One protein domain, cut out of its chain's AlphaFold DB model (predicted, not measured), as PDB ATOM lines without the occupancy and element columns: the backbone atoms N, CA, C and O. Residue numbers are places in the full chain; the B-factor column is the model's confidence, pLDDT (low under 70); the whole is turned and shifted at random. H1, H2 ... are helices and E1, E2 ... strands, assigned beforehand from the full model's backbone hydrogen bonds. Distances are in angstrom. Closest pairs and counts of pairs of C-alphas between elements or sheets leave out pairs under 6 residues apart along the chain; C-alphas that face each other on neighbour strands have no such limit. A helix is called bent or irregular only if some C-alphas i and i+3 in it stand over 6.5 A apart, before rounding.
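What this domain is: This is residues 12 to 31 and 39 to 121 of the 161 residues of an uncharacterized protein of Corallococcus sicarius (UniProt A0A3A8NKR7). A twisted sheet of four antiparallel strands forms the middle layer between two helices, H1 over one face and H2 over the other, both running along the strands. The order across the sheet is E1, E4, E2, E3, with E2 and E3 nearest to the mean of the C-alphas. The printed part has 103 residues with four named strands and two named helices, in the chain order E1, E2, E3, H1, E4, H2; the class is mixed, helices and strands. The whole is compact, with a radius of gyration of the C-alphas of 13.2 A and spans of 39 by 31 by 22 A.

Where its parts are: In the sheet, E1 is residues 22 to 26, 13.1 A from first to last C-alpha, and begins at C-alpha 22 (138.644, 102.738, 122.452). E4 is residues 84 to 92, 25.7 A long. E2 is residues 40 to 49, 26.7 A long, with C-alpha 40 at (149.029, 111.129, 123.126). E3 is residues 55 to 62, 21.5 A long. H1 is residues 66 to 80, 22.1 A long; it is irregular, but only just: C-alphas 69 and 72 are 6.7 A apart. H2 is residues 99 to 112, 19.8 A long, and ends at C-alpha 112 (121.402, 116.270, 118.567).

How they stand to each other: E2 and E3 form a hairpin, antiparallel at 162 degrees, with N 45 and O 59 within hydrogen-bond range at 2.8 A. E4 and E2 are antiparallel at 160 degrees, with N 44 and O 89 at 2.8 A. E1 and E4 are antiparallel at 149 degrees, with N 25 and O 86 at 2.8 A. E1 and E3 are the edge strands. H2 is on the sheet at a height of 8.9 A, over E2 and, only just, E3, on which 3 of its 14 C-alphas fall; on the local plane it stands at 15 degrees to E2. The closest C-alphas of H2 and E3 are those of Val 58 and Arg 107, 5.9 A apart. H1 is on the opposite face at a height of 9.5 A, over E2, and at 1 degree to it on the local plane. The closest C-alphas of H1 and E4 are those of Ala 77 and Leu 84, 6.3 A apart. E3, H1 and E4 make a split strand-helix-strand unit, two strands running the same way with E2 between them, and its crossover is right-handed. H1 and H2 are apart. Every O i to N i+4 pair is within hydrogen-bond range in H2, and 8 of 11 in H1.

The domain as a whole: The two C-alphas farthest apart are those of Gly 81 and Ser 96, at 39.4 A. Residues 32 to 38 are cut out, and C-alphas 31 and 39 are 20.2 A apart across the cut, which lies in the link from E1 to E2. Of the links that are printed whole, E2 to E3, E3 to H1 and H1 to E4 are tight, and E4 to H2 is short. The mean pLDDT of the printed part is 84.7; residues 12 to 22 and 27 to 30 are under 70.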
ATOM      1  N   PRO A  12     128.870 102.762 119.149       43.25
ATOM      2  CA  PRO A  12     129.444 104.020 119.605       43.25
ATOM      3  C   PRO A  12     128.905 105.141 118.706       43.25
ATOM      4  O   PRO A  12     128.608 104.878 117.529       43.25
ATOM      5  N   PRO A  13     128.745 106.372 119.225       42.47
ATOM      6  CA  PRO A  13     128.402 107.497 118.370       42.47
ATOM      7  C   PRO A  13     129.375 107.486 117.190       42.47
ATOM      8  O   PRO A  13     130.578 107.313 117.385       42.47
ATOM      9  N   SER A  14     128.850 107.575 115.965       39.06
ATOM     10  CA  SER A  14     129.640 107.583 114.728       39.06
ATOM     11  C   SER A  14     130.402 108.904 114.600       39.06
ATOM     12  O   SER A  14     130.184 109.678 113.678       39.06
ATOM     13  N   VAL A  15     131.249 109.193 115.581       44.28
ATOM     14  CA  VAL A  15     132.269 110.221 115.525       44.28
ATOM     15  C   VAL A  15     133.451 109.528 114.869       44.28
ATOM     16  O   VAL A  15     134.012 108.580 115.420       44.28
ATOM     17  N   ILE A  16     133.813 109.964 113.665       43.22
ATOM     18  CA  ILE A  16     135.074 109.560 113.043       43.22
ATOM     19  C   ILE A  16     136.182 110.208 113.881       43.22
ATOM     20  O   ILE A  16     136.558 111.355 113.650       43.22
ATOM     21  N   LEU A  17     136.635 109.504 114.920       47.88
ATOM     22  CA  LEU A  17     137.777 109.913 115.725       47.88
ATOM     23  C   LEU A  17     139.054 109.535 114.961       47.88
ATOM     24  O   LEU A  17     139.219 108.368 114.589       47.88
ATOM     25  N   PRO A  18     139.939 110.501 114.668       41.91
ATOM     26  CA  PRO A  18     141.168 110.236 113.939       41.91
ATOM     27  C   PRO A  18     142.152 109.506 114.869       41.91
ATOM     28  O   PRO A  18     142.900 110.163 115.578       41.91
ATOM     29  N   SER A  19     142.149 108.161 114.847       47.97
ATOM     30  CA  SER A  19     143.074 107.251 115.574       47.97
ATOM     31  C   SER A  19     142.886 107.160 117.109       47.97
ATOM     32  O   SER A  19     142.614 108.165 117.745       47.97
ATOM     33  N   GLN A  20     143.091 106.043 117.835       61.16
ATOM     34  CA  GLN A  20     142.830 104.596 117.664       61.16
ATOM     35  C   GLN A  20     143.224 103.903 118.998       61.16
ATOM     36  O   GLN A  20     144.349 103.453 119.156       61.16
ATOM     37  N   THR A  21     142.330 103.876 119.994       58.53
ATOM     38  CA  THR A  21     142.190 102.854 121.066       58.53
ATOM     39  C   THR A  21     140.951 103.259 121.859       58.53
ATOM     40  O   THR A  21     140.991 104.202 122.648       58.53
ATOM     41  N   GLN A  22     139.820 102.600 121.599       68.25
ATOM     42  CA  GLN A  22     138.644 102.738 122.452       68.25
ATOM     43  C   GLN A  22     138.789 101.754 123.605       68.25
ATOM     44  O   GLN A  22     138.943 100.555 123.375       68.25
ATOM     45  N   GLN A  23     138.685 102.246 124.833       77.00
ATOM     46  CA  GLN A  23     138.563 101.381 125.997       77.00
ATOM     47  C   GLN A  23     137.456 101.876 126.917       77.00
ATOM     48  O   GLN A  23     137.301 103.081 127.139       77.00
ATOM     49  N   THR A  24     136.687 100.930 127.448       78.88
ATOM     50  CA  THR A  24     135.693 101.195 128.482       78.88
ATOM     51  C   THR A  24     136.336 100.937 129.837       78.88
ATOM     52  O   THR A  24     136.707  99.805 130.148       78.88
ATOM     53  N   LEU A  25     136.456 101.985 130.646       74.94
ATOM     54  CA  LEU A  25     136.994 101.912 131.998       74.94
ATOM     55  C   LEU A  25     135.835 101.797 133.000       74.94
ATOM     56  O   LEU A  25     135.026 102.728 133.110       74.94
ATOM     57  N   PRO A  26     135.715 100.676 133.736       72.81
ATOM     58  CA  PRO A  26     134.739 100.561 134.806       72.81
ATOM     59  C   PRO A  26     135.174 101.405 135.999       72.81
ATOM     60  O   PRO A  26     136.314 101.315 136.459       72.81
ATOM     61  N   HIS A  27     134.252 102.183 136.563       67.56
ATOM     62  CA  HIS A  27     134.619 103.062 137.671       67.56
ATOM     63  C   HIS A  27     134.847 102.343 139.002       67.56
ATOM     64  O   HIS A  27     135.535 102.829 139.895       67.56
ATOM     65  N   THR A  28     134.268 101.155 139.141       61.50
ATOM     66  CA  THR A  28     134.464 100.275 140.298       61.50
ATOM     67  C   THR A  28     135.750  99.447 140.206       61.50
ATOM     68  O   THR A  28     136.015  98.659 141.109       61.50
ATOM     69  N   GLY A  29     136.517  99.575 139.116       60.56
ATOM     70  CA  GLY A  29     137.765  98.848 138.890       60.56
ATOM     71  C   GLY A  29     139.014  99.673 139.194       60.56
ATOM     72  O   GLY A  29     138.943 100.834 139.602       60.56
ATOM     73  N   ASP A  30     140.174  99.072 138.939       69.31
ATOM     74  CA  ASP A  30     141.469  99.742 139.009       69.31
ATOM     75  C   ASP A  30     141.706 100.599 137.761       69.31
ATOM     76  O   ASP A  30     142.671 100.431 137.028       69.31
ATOM     77  N   TRP A  31     140.790 101.528 137.478       76.62
ATOM     78  CA  TRP A  31     140.973 102.443 136.356       76.62
ATOM     79  C   TRP A  31     142.286 103.213 136.492       76.62
ATOM     80  O   TRP A  31     142.823 103.588 135.465       76.62
ATOM     81  N   GLY A  39     153.043 109.620 123.009       83.25
ATOM     82  CA  GLY A  39     152.620 110.453 121.873       83.25
ATOM     83  C   GLY A  39     151.165 110.939 121.908       83.25
ATOM     84  O   GLY A  39     150.749 111.643 120.991       83.25
ATOM     85  N   GLN A  40     150.402 110.638 122.963       86.56
ATOM     86  CA  GLN A  40     149.029 111.129 123.126       86.56
ATOM     87  C   GLN A  40     148.990 112.519 123.792       86.56
ATOM     88  O   GLN A  40     149.750 112.806 124.719       86.56
ATOM     89  N   GLU A  41     148.116 113.395 123.295       87.44
ATOM     90  CA  GLU A  41     147.800 114.715 123.857       87.44
ATOM     91  C   GLU A  41     146.884 114.562 125.074       87.44
ATOM     92  O   GLU A  41     147.133 115.109 126.151       87.44
ATOM     93  N   GLY A  42     145.836 113.754 124.922       91.25
ATOM     94  CA  GLY A  42     144.815 113.611 125.943       91.25
ATOM     95  C   GLY A  42     143.842 112.470 125.701       91.25
ATOM     96  O   GLY A  42     143.971 111.680 124.768       91.25
ATOM     97  N   VAL A  43     142.852 112.412 126.583       91.06
ATOM     98  CA  VAL A  43     141.747 111.459 126.586       91.06
ATOM     99  C   VAL A  43     140.441 112.222 126.436       91.06
ATOM    100  O   VAL A  43     140.101 113.065 127.271       91.06
ATOM    101  N   LEU A  44     139.696 111.899 125.389       93.19
ATOM    102  CA  LEU A  44     138.282 112.213 125.247       93.19
ATOM    103  C   LEU A  44     137.473 111.102 125.918       93.19
ATOM    104  O   LEU A  44     137.809 109.927 125.780       93.19
ATOM    105  N   TYR A  45     136.402 111.443 126.628       92.88
ATOM    106  CA  TYR A  45     135.570 110.443 127.284       92.88
ATOM    107  C   TYR A  45     134.085 110.790 127.308       92.88
ATOM    108  O   TYR A  45     133.683 111.955 127.352       92.88
ATOM    109  N   VAL A  46     133.272 109.736 127.352       94.25
ATOM    110  CA  VAL A  46     131.840 109.781 127.641       94.25
ATOM    111  C   VAL A  46     131.599 109.005 128.931       94.25
ATOM    112  O   VAL A  46     131.889 107.816 129.025       94.25
ATOM    113  N   LEU A  47     131.066 109.694 129.935       94.50
ATOM    114  CA  LEU A  47     130.642 109.110 131.200       94.50
ATOM    115  C   LEU A  47     129.197 108.629 131.076       94.50
ATOM    116  O   LEU A  47     128.321 109.405 130.685       94.50
ATOM    117  N   ARG A  48     128.936 107.389 131.484       93.94
ATOM    118  CA  ARG A  48     127.597 106.795 131.492       93.94
ATOM    119  C   ARG A  48     127.287 106.089 132.802       93.94
ATOM    120  O   ARG A  48     128.185 105.599 133.482       93.94
ATOM    121  N   ASP A  49     126.005 105.997 133.118       92.00
ATOM    122  CA  ASP A  49     125.491 105.071 134.121       92.00
ATOM    123  C   ASP A  49     125.244 103.707 133.468       92.00
ATOM    124  O   ASP A  49     124.381 103.552 132.603       92.00
ATOM    125  N   LYS A  50     126.017 102.709 133.883       89.75
ATOM    126  CA  LYS A  50     125.996 101.339 133.377       89.75
ATOM    127  C   LYS A  50     124.630 100.676 133.524       89.75
ATOM    128  O   LYS A  50     124.243  99.908 132.647       89.75
ATOM    129  N   LYS A  51     123.902 100.945 134.617       89.62
ATOM    130  CA  LYS A  51     122.611 100.284 134.880       89.62
ATOM    131  C   LYS A  51     121.524 100.779 133.941       89.62
ATOM    132  O   LYS A  51     120.770  99.979 133.397       89.62
ATOM    133  N   SER A  52     121.426 102.096 133.794       89.75
ATOM    134  CA  SER A  52     120.359 102.744 133.026       89.75
ATOM    135  C   SER A  52     120.720 102.957 131.555       89.75
ATOM    136  O   SER A  52     119.829 103.128 130.727       89.75
ATOM    137  N   GLY A  53     122.013 102.958 131.220       89.69
ATOM    138  CA  GLY A  53     122.520 103.389 129.918       89.69
ATOM    139  C   GLY A  53     122.487 104.910 129.727       89.69
ATOM    140  O   GLY A  53     122.747 105.386 128.622       89.69
ATOM    141  N   GLU A  54     122.156 105.687 130.765       93.62
ATOM    142  CA  GLU A  54     122.089 107.145 130.680       93.62
ATOM    143  C   GLU A  54     123.488 107.739 130.460       93.62
ATOM    144  O   GLU A  54     124.400 107.532 131.262       93.62
ATOM    145  N   LEU A  55     123.647 108.520 129.388       94.56
ATOM    146  CA  LEU A  55     124.862 109.296 129.146       94.56
ATOM    147  C   LEU A  55     124.847 110.541 130.031       94.56
ATOM    148  O   LEU A  55     123.951 111.379 129.926       94.56
ATOM    149  N   LEU A  56     125.847 110.659 130.898       94.94
ATOM    150  CA  LEU A  56     125.908 111.671 131.946       94.94
ATOM    151  C   LEU A  56     126.714 112.891 131.525       94.94
ATOM    152  O   LEU A  56     126.319 114.015 131.827       94.94
ATOM    153  N   LYS A  57     127.855 112.684 130.864       94.94
ATOM    154  CA  LYS A  57     128.780 113.768 130.529       94.94
ATOM    155  C   LYS A  57     129.696 113.397 129.372       94.94
ATOM    156  O   LYS A  57     130.162 112.267 129.299       94.94
ATOM    157  N   VAL A  58     130.019 114.385 128.545       94.69
ATOM    158  CA  VAL A  58     131.197 114.366 127.672       94.69
ATOM    159  C   VAL A  58     132.282 115.218 128.320       94.69
ATOM    160  O   VAL A  58     131.995 116.240 128.957       94.69
ATOM    161  N   GLY A  59     133.525 114.770 128.241       93.94
ATOM    162  CA  GLY A  59     134.640 115.556 128.730       93.94
ATOM    163  C   GLY A  59     135.959 115.146 128.115       93.94
ATOM    164  O   GLY A  59     136.070 114.160 127.393       93.94
ATOM    165  N   LYS A  60     136.979 115.932 128.442       94.19
ATOM    166  CA  LYS A  60     138.355 115.705 128.018       94.19
ATOM    167  C   LYS A  60     139.326 115.914 129.165       94.19
ATOM    168  O   LYS A  60     139.005 116.581 130.154       94.19
ATOM    169  N   THR A  61     140.516 115.358 129.023       93.88
ATOM    170  CA  THR A  61     141.649 115.600 129.914       93.88
ATOM    171  C   THR A  61     142.954 115.397 129.173       93.88
ATOM    172  O   THR A  61     143.019 114.593 128.254       93.88
ATOM    173  N   GLU A  62     144.006 116.076 129.605       92.12
ATOM    174  CA  GLU A  62     145.370 115.750 129.198       92.12
ATOM    175  C   GLU A  62     145.822 114.441 129.856       92.12
ATOM    176  O   GLU A  62     145.372 114.113 130.963       92.12
ATOM    177  N   ILE A  63     146.746 113.725 129.201       88.25
ATOM    178  CA  ILE A  63     147.352 112.492 129.737       88.25
ATOM    179  C   ILE A  63     148.096 112.752 131.049       88.25
ATOM    180  O   ILE A  63     148.155 111.877 131.895       88.25
ATOM    181  N   ALA A  64     148.650 113.944 131.268       85.81
ATOM    182  CA  ALA A  64     149.392 114.229 132.497       85.81
ATOM    183  C   ALA A  64     148.488 114.364 133.739       85.81
ATOM    184  O   ALA A  64     148.954 114.197 134.863       85.81
ATOM    185  N   THR A  65     147.198 114.676 133.560       86.94
ATOM    186  CA  THR A  65     146.291 115.051 134.666       86.94
ATOM    187  C   THR A  65     145.021 114.206 134.742       86.94
ATOM    188  O   THR A  65     144.081 114.559 135.459       86.94
ATOM    189  N   TRP A  66     144.945 113.125 133.967       86.19
ATOM    190  CA  TRP A  66     143.711 112.366 133.766       86.19
ATOM    191  C   TRP A  66     143.150 111.756 135.057       86.19
ATOM    192  O   TRP A  66     141.939 111.813 135.275       86.19
ATOM    193  N   GLU A  67     144.006 111.276 135.963       85.88
ATOM    194  CA  GLU A  67     143.554 110.654 137.212       85.88
ATOM    195  C   GLU A  67     142.747 111.622 138.080       85.88
ATOM    196  O   GLU A  67     141.629 111.324 138.516       85.88
ATOM    197  N   GLY A  68     143.271 112.838 138.260       86.62
ATOM    198  CA  GLY A  68     142.606 113.892 139.023       86.62
ATOM    199  C   GLY A  68     141.269 114.319 138.413       86.62
ATOM    200  O   GLY A  68     140.384 114.787 139.132       86.62
ATOM    201  N   ARG A  69     141.081 114.124 137.099       88.44
ATOM    202  CA  ARG A  69     139.807 114.394 136.418       88.44
ATOM    203  C   ARG A  69     138.763 113.311 136.651       88.44
ATOM    204  O   ARG A  69     137.578 113.632 136.593       88.44
ATOM    205  N   PHE A  70     139.165 112.067 136.908       89.88
ATOM    206  CA  PHE A  70     138.233 110.941 137.053       89.88
ATOM    207  C   PHE A  70     137.825 110.690 138.510       89.88
ATOM    208  O   PHE A  70     136.710 110.233 138.780       89.88
ATOM    209  N   GLU A  71     138.668 111.084 139.466       89.81
ATOM    210  CA  GLU A  71     138.398 110.973 140.902       89.81
ATOM    211  C   GLU A  71     137.045 111.585 141.350       89.81
ATOM    212  O   GLU A  71     136.313 110.943 142.115       89.81
ATOM    213  N   PRO A  72     136.625 112.782 140.883       91.12
ATOM    214  CA  PRO A  72     135.329 113.352 141.251       91.12
ATOM    215  C   PRO A  72     134.144 112.465 140.864       91.12
ATOM    216  O   PRO A  72     133.177 112.371 141.623       91.12
ATOM    217  N   TYR A  73     134.236 111.750 139.741       91.62
ATOM    218  CA  TYR A  73     133.197 110.812 139.333       91.62
ATOM    219  C   TYR A  73     133.086 109.649 140.330       91.62
ATOM    220  O   TYR A  73     132.002 109.106 140.502       91.62
ATOM    221  N   ALA A  74     134.178 109.264 141.008       88.00
ATOM    222  CA  ALA A  74     134.198 108.091 141.900       88.00
ATOM    223  C   ALA A  74     133.459 108.408 143.191       88.00
ATOM    224  O   ALA A  74     132.714 107.603 143.754       88.00
ATOM    225  N   ARG A  75     133.652 109.641 143.658       88.75
ATOM    226  CA  ARG A  75     132.881 110.208 144.757       88.75
ATOM    227  C   ARG A  75     131.410 110.363 144.370       88.75
ATOM    228  O   ARG A  75     130.551 109.956 145.147       88.75
ATOM    229  N   ALA A  76     131.120 110.866 143.168       90.88
ATOM    230  CA  ALA A  76     129.750 111.020 142.680       90.88
ATOM    231  C   ALA A  76     129.015 109.675 142.522       90.88
ATOM    232  O   ALA A  76     127.850 109.579 142.901       90.88
ATOM    233  N   ALA A  77     129.690 108.625 142.041       89.56
ATOM    234  CA  ALA A  77     129.149 107.266 141.952       89.56
ATOM    235  C   ALA A  77     128.694 106.756 143.328       89.56
ATOM    236  O   ALA A  77     127.531 106.402 143.506       89.56
ATOM    237  N   ARG A  78     129.578 106.829 144.337       87.62
ATOM    238  CA  ARG A  78     129.257 106.451 145.726       87.62
ATOM    239  C   ARG A  78     128.105 107.268 146.308       87.62
ATOM    240  O   ARG A  78     127.272 106.719 147.017       87.62
ATOM    241  N   ARG A  79     128.048 108.566 146.002       87.69
ATOM    242  CA  ARG A  79     127.016 109.473 146.522       87.69
ATOM    243  C   ARG A  79     125.645 109.261 145.869       87.69
ATOM    244  O   ARG A  79     124.640 109.434 146.539       87.69
ATOM    245  N   THR A  80     125.604 108.896 144.590       88.25
ATOM    246  CA  THR A  80     124.352 108.718 143.827       88.25
ATOM    247  C   THR A  80     123.889 107.266 143.727       88.25
ATOM    248  O   THR A  80     122.804 107.011 143.215       88.25
ATOM    249  N   GLY A  81     124.709 106.303 144.158       88.88
ATOM    250  CA  GLY A  81     124.435 104.873 143.990       88.88
ATOM    251  C   GLY A  81     124.493 104.386 142.533       88.88
ATOM    252  O   GLY A  81     124.067 103.266 142.248       88.88
ATOM    253  N   ARG A  82     125.001 105.212 141.606       90.00
ATOM    254  CA  ARG A  82     125.134 104.872 140.182       90.00
ATOM    255  C   ARG A  82     126.387 104.036 139.933       90.00
ATOM    256  O   ARG A  82     127.445 104.298 140.506       90.00
ATOM    257  N   GLU A  83     126.283 103.071 139.024       91.06
ATOM    258  CA  GLU A  83     127.441 102.322 138.526       91.06
ATOM    259  C   GLU A  83     127.970 103.032 137.291       91.06
ATOM    260  O   GLU A  83     127.321 103.023 136.254       91.06
ATOM    261  N   LEU A  84     129.119 103.694 137.398       91.50
ATOM    262  CA  LEU A  84     129.625 104.513 136.301       91.50
ATOM    263  C   LEU A  84     130.621 103.752 135.424       91.50
ATOM    264  O   LEU A  84     131.424 102.953 135.910       91.50
ATOM    265  N   GLU A  85     130.598 104.061 134.134       90.44
ATOM    266  CA  GLU A  85     131.594 103.639 133.152       90.44
ATOM    267  C   GLU A  85     132.030 104.833 132.305       90.44
ATOM    268  O   GLU A  85     131.254 105.760 132.058       90.44
ATOM    269  N   LEU A  86     133.286 104.800 131.873       89.50
ATOM    270  CA  LEU A  86     133.875 105.781 130.974       89.50
ATOM    271  C   LEU A  86     134.233 105.085 129.670       89.50
ATOM    272  O   LEU A  86     135.127 104.245 129.649       89.50
ATOM    273  N   ASP A  87     133.567 105.452 128.584       89.81
ATOM    274  CA  ASP A  87     134.057 105.137 127.246       89.81
ATOM    275  C   ASP A  87     135.112 106.190 126.901       89.81
ATOM    276  O   ASP A  87     134.822 107.385 126.943       89.81
ATOM    277  N   THR A  88     136.351 105.761 126.656       88.25
ATOM    278  CA  THR A  88     137.501 106.655 126.464       88.25
ATOM    279  C   THR A  88     138.166 106.438 125.113       88.25
ATOM    280  O   THR A  88     138.226 105.313 124.613       88.25
ATOM    281  N   TRP A  89     138.685 107.526 124.552       88.75
ATOM    282  CA  TRP A  89     139.442 107.559 123.308       88.75
ATOM    283  C   TRP A  89     140.655 108.462 123.494       88.75
ATOM    284  O   TRP A  89     140.527 109.585 123.988       88.75
ATOM    285  N   THR A  90     141.833 107.990 123.102       90.00
ATOM    286  CA  THR A  90     143.041 108.818 123.100       90.00
ATOM    287  C   THR A  90     143.075 109.720 121.874       90.00
ATOM    288  O   THR A  90     142.590 109.345 120.809       90.00
ATOM    289  N   VAL A  91     143.650 110.910 122.029       87.88
ATOM    290  CA  VAL A  91     143.887 111.858 120.938       87.88
ATOM    291  C   VAL A  91     145.400 112.044 120.784       87.88
ATOM    292  O   VAL A  91     146.039 112.449 121.758       87.88
ATOM    293  N   PRO A  92     145.988 111.751 119.610       88.38
ATOM    294  CA  PRO A  92     147.417 111.949 119.354       88.38
ATOM    295  C   PRO A  92     147.839 113.424 119.370       88.38
ATOM    296  O   PRO A  92     147.075 114.290 118.948       88.38
ATOM    297  N   LYS A  93     149.083 113.718 119.778       88.44
ATOM    298  CA  LYS A  93     149.657 115.085 119.758       88.44
ATOM    299  C   LYS A  93     149.773 115.691 118.361       88.44
ATOM    300  O   LYS A  93     149.784 116.908 118.225       88.44
ATOM    301  N   ASP A  94     149.901 114.853 117.341       88.31
ATOM    302  CA  ASP A  94     149.986 115.236 115.931       88.31
ATOM    303  C   ASP A  94     148.615 115.244 115.234       88.31
ATOM    304  O   ASP A  94     148.527 115.366 114.010       88.31
ATOM    305  N   SER A  95     147.525 115.135 116.003       86.75
ATOM    306  CA  SER A  95     146.172 115.214 115.467       86.75
ATOM    307  C   SER A  95     145.934 116.543 114.745       86.75
ATOM    308  O   SER A  95     146.184 117.630 115.262       86.75
ATOM    309  N   SER A  96     145.341 116.462 113.551       88.62
ATOM    310  CA  SER A  96     144.901 117.639 112.780       88.62
ATOM    311  C   SER A  96     143.773 118.437 113.452       88.62
ATOM    312  O   SER A  96     143.444 119.543 113.018       88.62
ATOM    313  N   ARG A  97     143.138 117.871 114.484       89.75
ATOM    314  CA  ARG A  97     142.057 118.483 115.263       89.75
ATOM    315  C   ARG A  97     142.414 118.438 116.740       89.75
ATOM    316  O   ARG A  97     142.799 117.382 117.234       89.75
ATOM    317  N   SER A  98     142.211 119.552 117.436       90.50
ATOM    318  CA  SER A  98     142.454 119.606 118.875       90.50
ATOM    319  C   SER A  98     141.430 118.773 119.649       90.50
ATOM    320  O   SER A  98     140.291 118.570 119.203       90.50
ATOM    321  N   ILE A  99     141.816 118.318 120.839       91.06
ATOM    322  CA  ILE A  99     140.925 117.567 121.723       91.06
ATOM    323  C   ILE A  99     139.680 118.379 122.135       91.06
ATOM    324  O   ILE A  99     138.606 117.806 122.293       91.06
ATOM    325  N   GLU A 100     139.776 119.710 122.248       93.12
ATOM    326  CA  GLU A 100     138.636 120.618 122.474       93.12
ATOM    327  C   GLU A 100     137.616 120.518 121.342       93.12
ATOM    328  O   GLU A 100     136.417 120.412 121.596       93.12
ATOM    329  N   TYR A 101     138.092 120.561 120.095       92.00
ATOM    330  CA  TYR A 101     137.224 120.494 118.928       92.00
ATOM    331  C   TYR A 101     136.490 119.152 118.882       92.00
ATOM    332  O   TYR A 101     135.273 119.119 118.698       92.00
ATOM    333  N   LEU A 102     137.213 118.048 119.093       91.69
ATOM    334  CA  LEU A 102     136.631 116.704 119.099       91.69
ATOM    335  C   LEU A 102     135.581 116.551 120.205       91.69
ATOM    336  O   LEU A 102     134.479 116.070 119.952       91.69
ATOM    337  N   GLU A 103     135.890 117.019 121.412       94.56
ATOM    338  CA  GLU A 103     134.988 116.996 122.562       94.56
ATOM    339  C   GLU A 103     133.691 117.778 122.300       94.56
ATOM    340  O   GLU A 103     132.595 117.268 122.553       94.56
ATOM    341  N   ALA A 104     133.798 118.965 121.696       93.25
ATOM    342  CA  ALA A 104     132.645 119.762 121.295       93.25
ATOM    343  C   ALA A 104     131.778 119.057 120.238       93.25
ATOM    344  O   ALA A 104     130.550 119.085 120.347       93.25
ATOM    345  N   GLN A 105     132.391 118.394 119.249       93.88
ATOM    346  CA  GLN A 105     131.663 117.631 118.226       93.88
ATOM    347  C   GLN A 105     130.910 116.438 118.826       93.88
ATOM    348  O   GLN A 105     129.733 116.246 118.523       93.88
ATOM    349  N   VAL A 106     131.552 115.668 119.714       92.56
ATOM    350  CA  VAL A 106     130.908 114.525 120.383       92.56
ATOM    351  C   VAL A 106     129.725 114.987 121.221       92.56
ATOM    352  O   VAL A 106     128.643 114.408 121.122       92.56
ATOM    353  N   ARG A 107     129.895 116.060 122.003       94.88
ATOM    354  CA  ARG A 107     128.793 116.654 122.765       94.88
ATOM    355  C   ARG A 107     127.634 117.040 121.849       94.88
ATOM    356  O   ARG A 107     126.519 116.578 122.075       94.88
ATOM    357  N   ALA A 108     127.896 117.847 120.819       93.06
ATOM    358  CA  ALA A 108     126.860 118.348 119.919       93.06
ATOM    359  C   ALA A 108     126.097 117.208 119.229       93.06
ATOM    360  O   ALA A 108     124.877 117.270 119.082       93.06
ATOM    361  N   GLN A 109     126.794 116.133 118.853       92.81
ATOM    362  CA  GLN A 109     126.165 114.952 118.273       92.81
ATOM    363  C   GLN A 109     125.241 114.238 119.265       92.81
ATOM    364  O   GLN A 109     124.111 113.910 118.906       92.81
ATOM    365  N   LEU A 110     125.691 113.999 120.502       92.19
ATOM    366  CA  LEU A 110     124.866 113.336 121.518       92.19
ATOM    367  C   LEU A 110     123.636 114.180 121.887       92.19
ATOM    368  O   LEU A 110     122.538 113.647 122.035       92.19
ATOM    369  N   GLU A 111     123.792 115.498 121.975       93.38
ATOM    370  CA  GLU A 111     122.673 116.419 122.195       93.38
ATOM    371  C   GLU A 111     121.700 116.424 121.015       93.38
ATOM    372  O   GLU A 111     120.489 116.351 121.219       93.38
ATOM    373  N   GLY A 112     122.211 116.411 119.779       92.81
ATOM    374  CA  GLY A 112     121.402 116.270 118.567       92.81
ATOM    375  C   GLY A 112     120.627 114.948 118.497       92.81
ATOM    376  O   GLY A 112     119.585 114.877 117.852       92.81
ATOM    377  N   GLN A 113     121.092 113.915 119.204       93.00
ATOM    378  CA  GLN A 113     120.399 112.633 119.383       93.00
ATOM    379  C   GLN A 113     119.398 112.639 120.555       93.00
ATOM    380  O   GLN A 113     118.733 111.634 120.803       93.00
ATOM    381  N   GLY A 114     119.266 113.754 121.277       94.12
ATOM    382  CA  GLY A 114     118.337 113.916 122.396       94.12
ATOM    383  C   GLY A 114     118.901 113.522 123.765       94.12
ATOM    384  O   GLY A 114     118.147 113.472 124.741       94.12
ATOM    385  N   HIS A 115     120.206 113.251 123.882       92.88
ATOM    386  CA  HIS A 115     120.828 112.993 125.181       92.88
ATOM    387  C   HIS A 115     120.970 114.287 125.993       92.88
ATOM    388  O   HIS A 115     121.442 115.305 125.497       92.88
ATOM    389  N   ARG A 116     120.587 114.241 127.276       92.81
ATOM    390  CA  ARG A 116     120.567 115.425 128.159       92.81
ATOM    391  C   ARG A 116     121.924 115.783 128.764       92.81
ATOM    392  O   ARG A 116     122.127 116.935 129.132       92.81
ATOM    393  N   LEU A 117     122.821 114.802 128.911       94.56
ATOM    394  CA  LEU A 117     124.136 114.956 129.550       94.56
ATOM    395  C   LEU A 117     124.048 115.695 130.907       94.56
ATOM    396  O   LEU A 117     124.655 116.756 131.088       94.56
ATOM    397  N   PRO A 118     123.272 115.166 131.874       93.31
ATOM    398  CA  PRO A 118     122.890 115.874 133.090       93.31
ATOM    399  C   PRO A 118     124.047 116.242 134.016       93.31
ATOM    400  O   PRO A 118     123.803 116.955 134.979       93.31
ATOM    401  N   TRP A 119     125.273 115.757 133.819       94.19
ATOM    402  CA  TRP A 119     126.442 116.129 134.634       94.19
ATOM    403  C   TRP A 119     127.371 117.112 133.916       94.19
ATOM    404  O   TRP A 119     128.369 117.561 134.480       94.19
ATOM    405  N   ASP A 120     127.051 117.485 132.679       93.19
ATOM    406  CA  ASP A 120     127.887 118.339 131.849       93.19
ATOM    407  C   ASP A 120     127.522 119.826 131.979       93.19
ATOM    408  O   ASP A 120     127.169 120.484 131.007       93.19
ATOM    409  N   ASN A 121     127.611 120.365 133.200       92.00
ATOM    410  CA  ASN A 121     127.340 121.782 133.495       92.00
ATOM    411  C   ASN A 121     128.600 122.665 133.467       92.00
ATOM    412  O   ASN A 121     128.674 123.693 134.143       92.00
TER     413      ASN A 121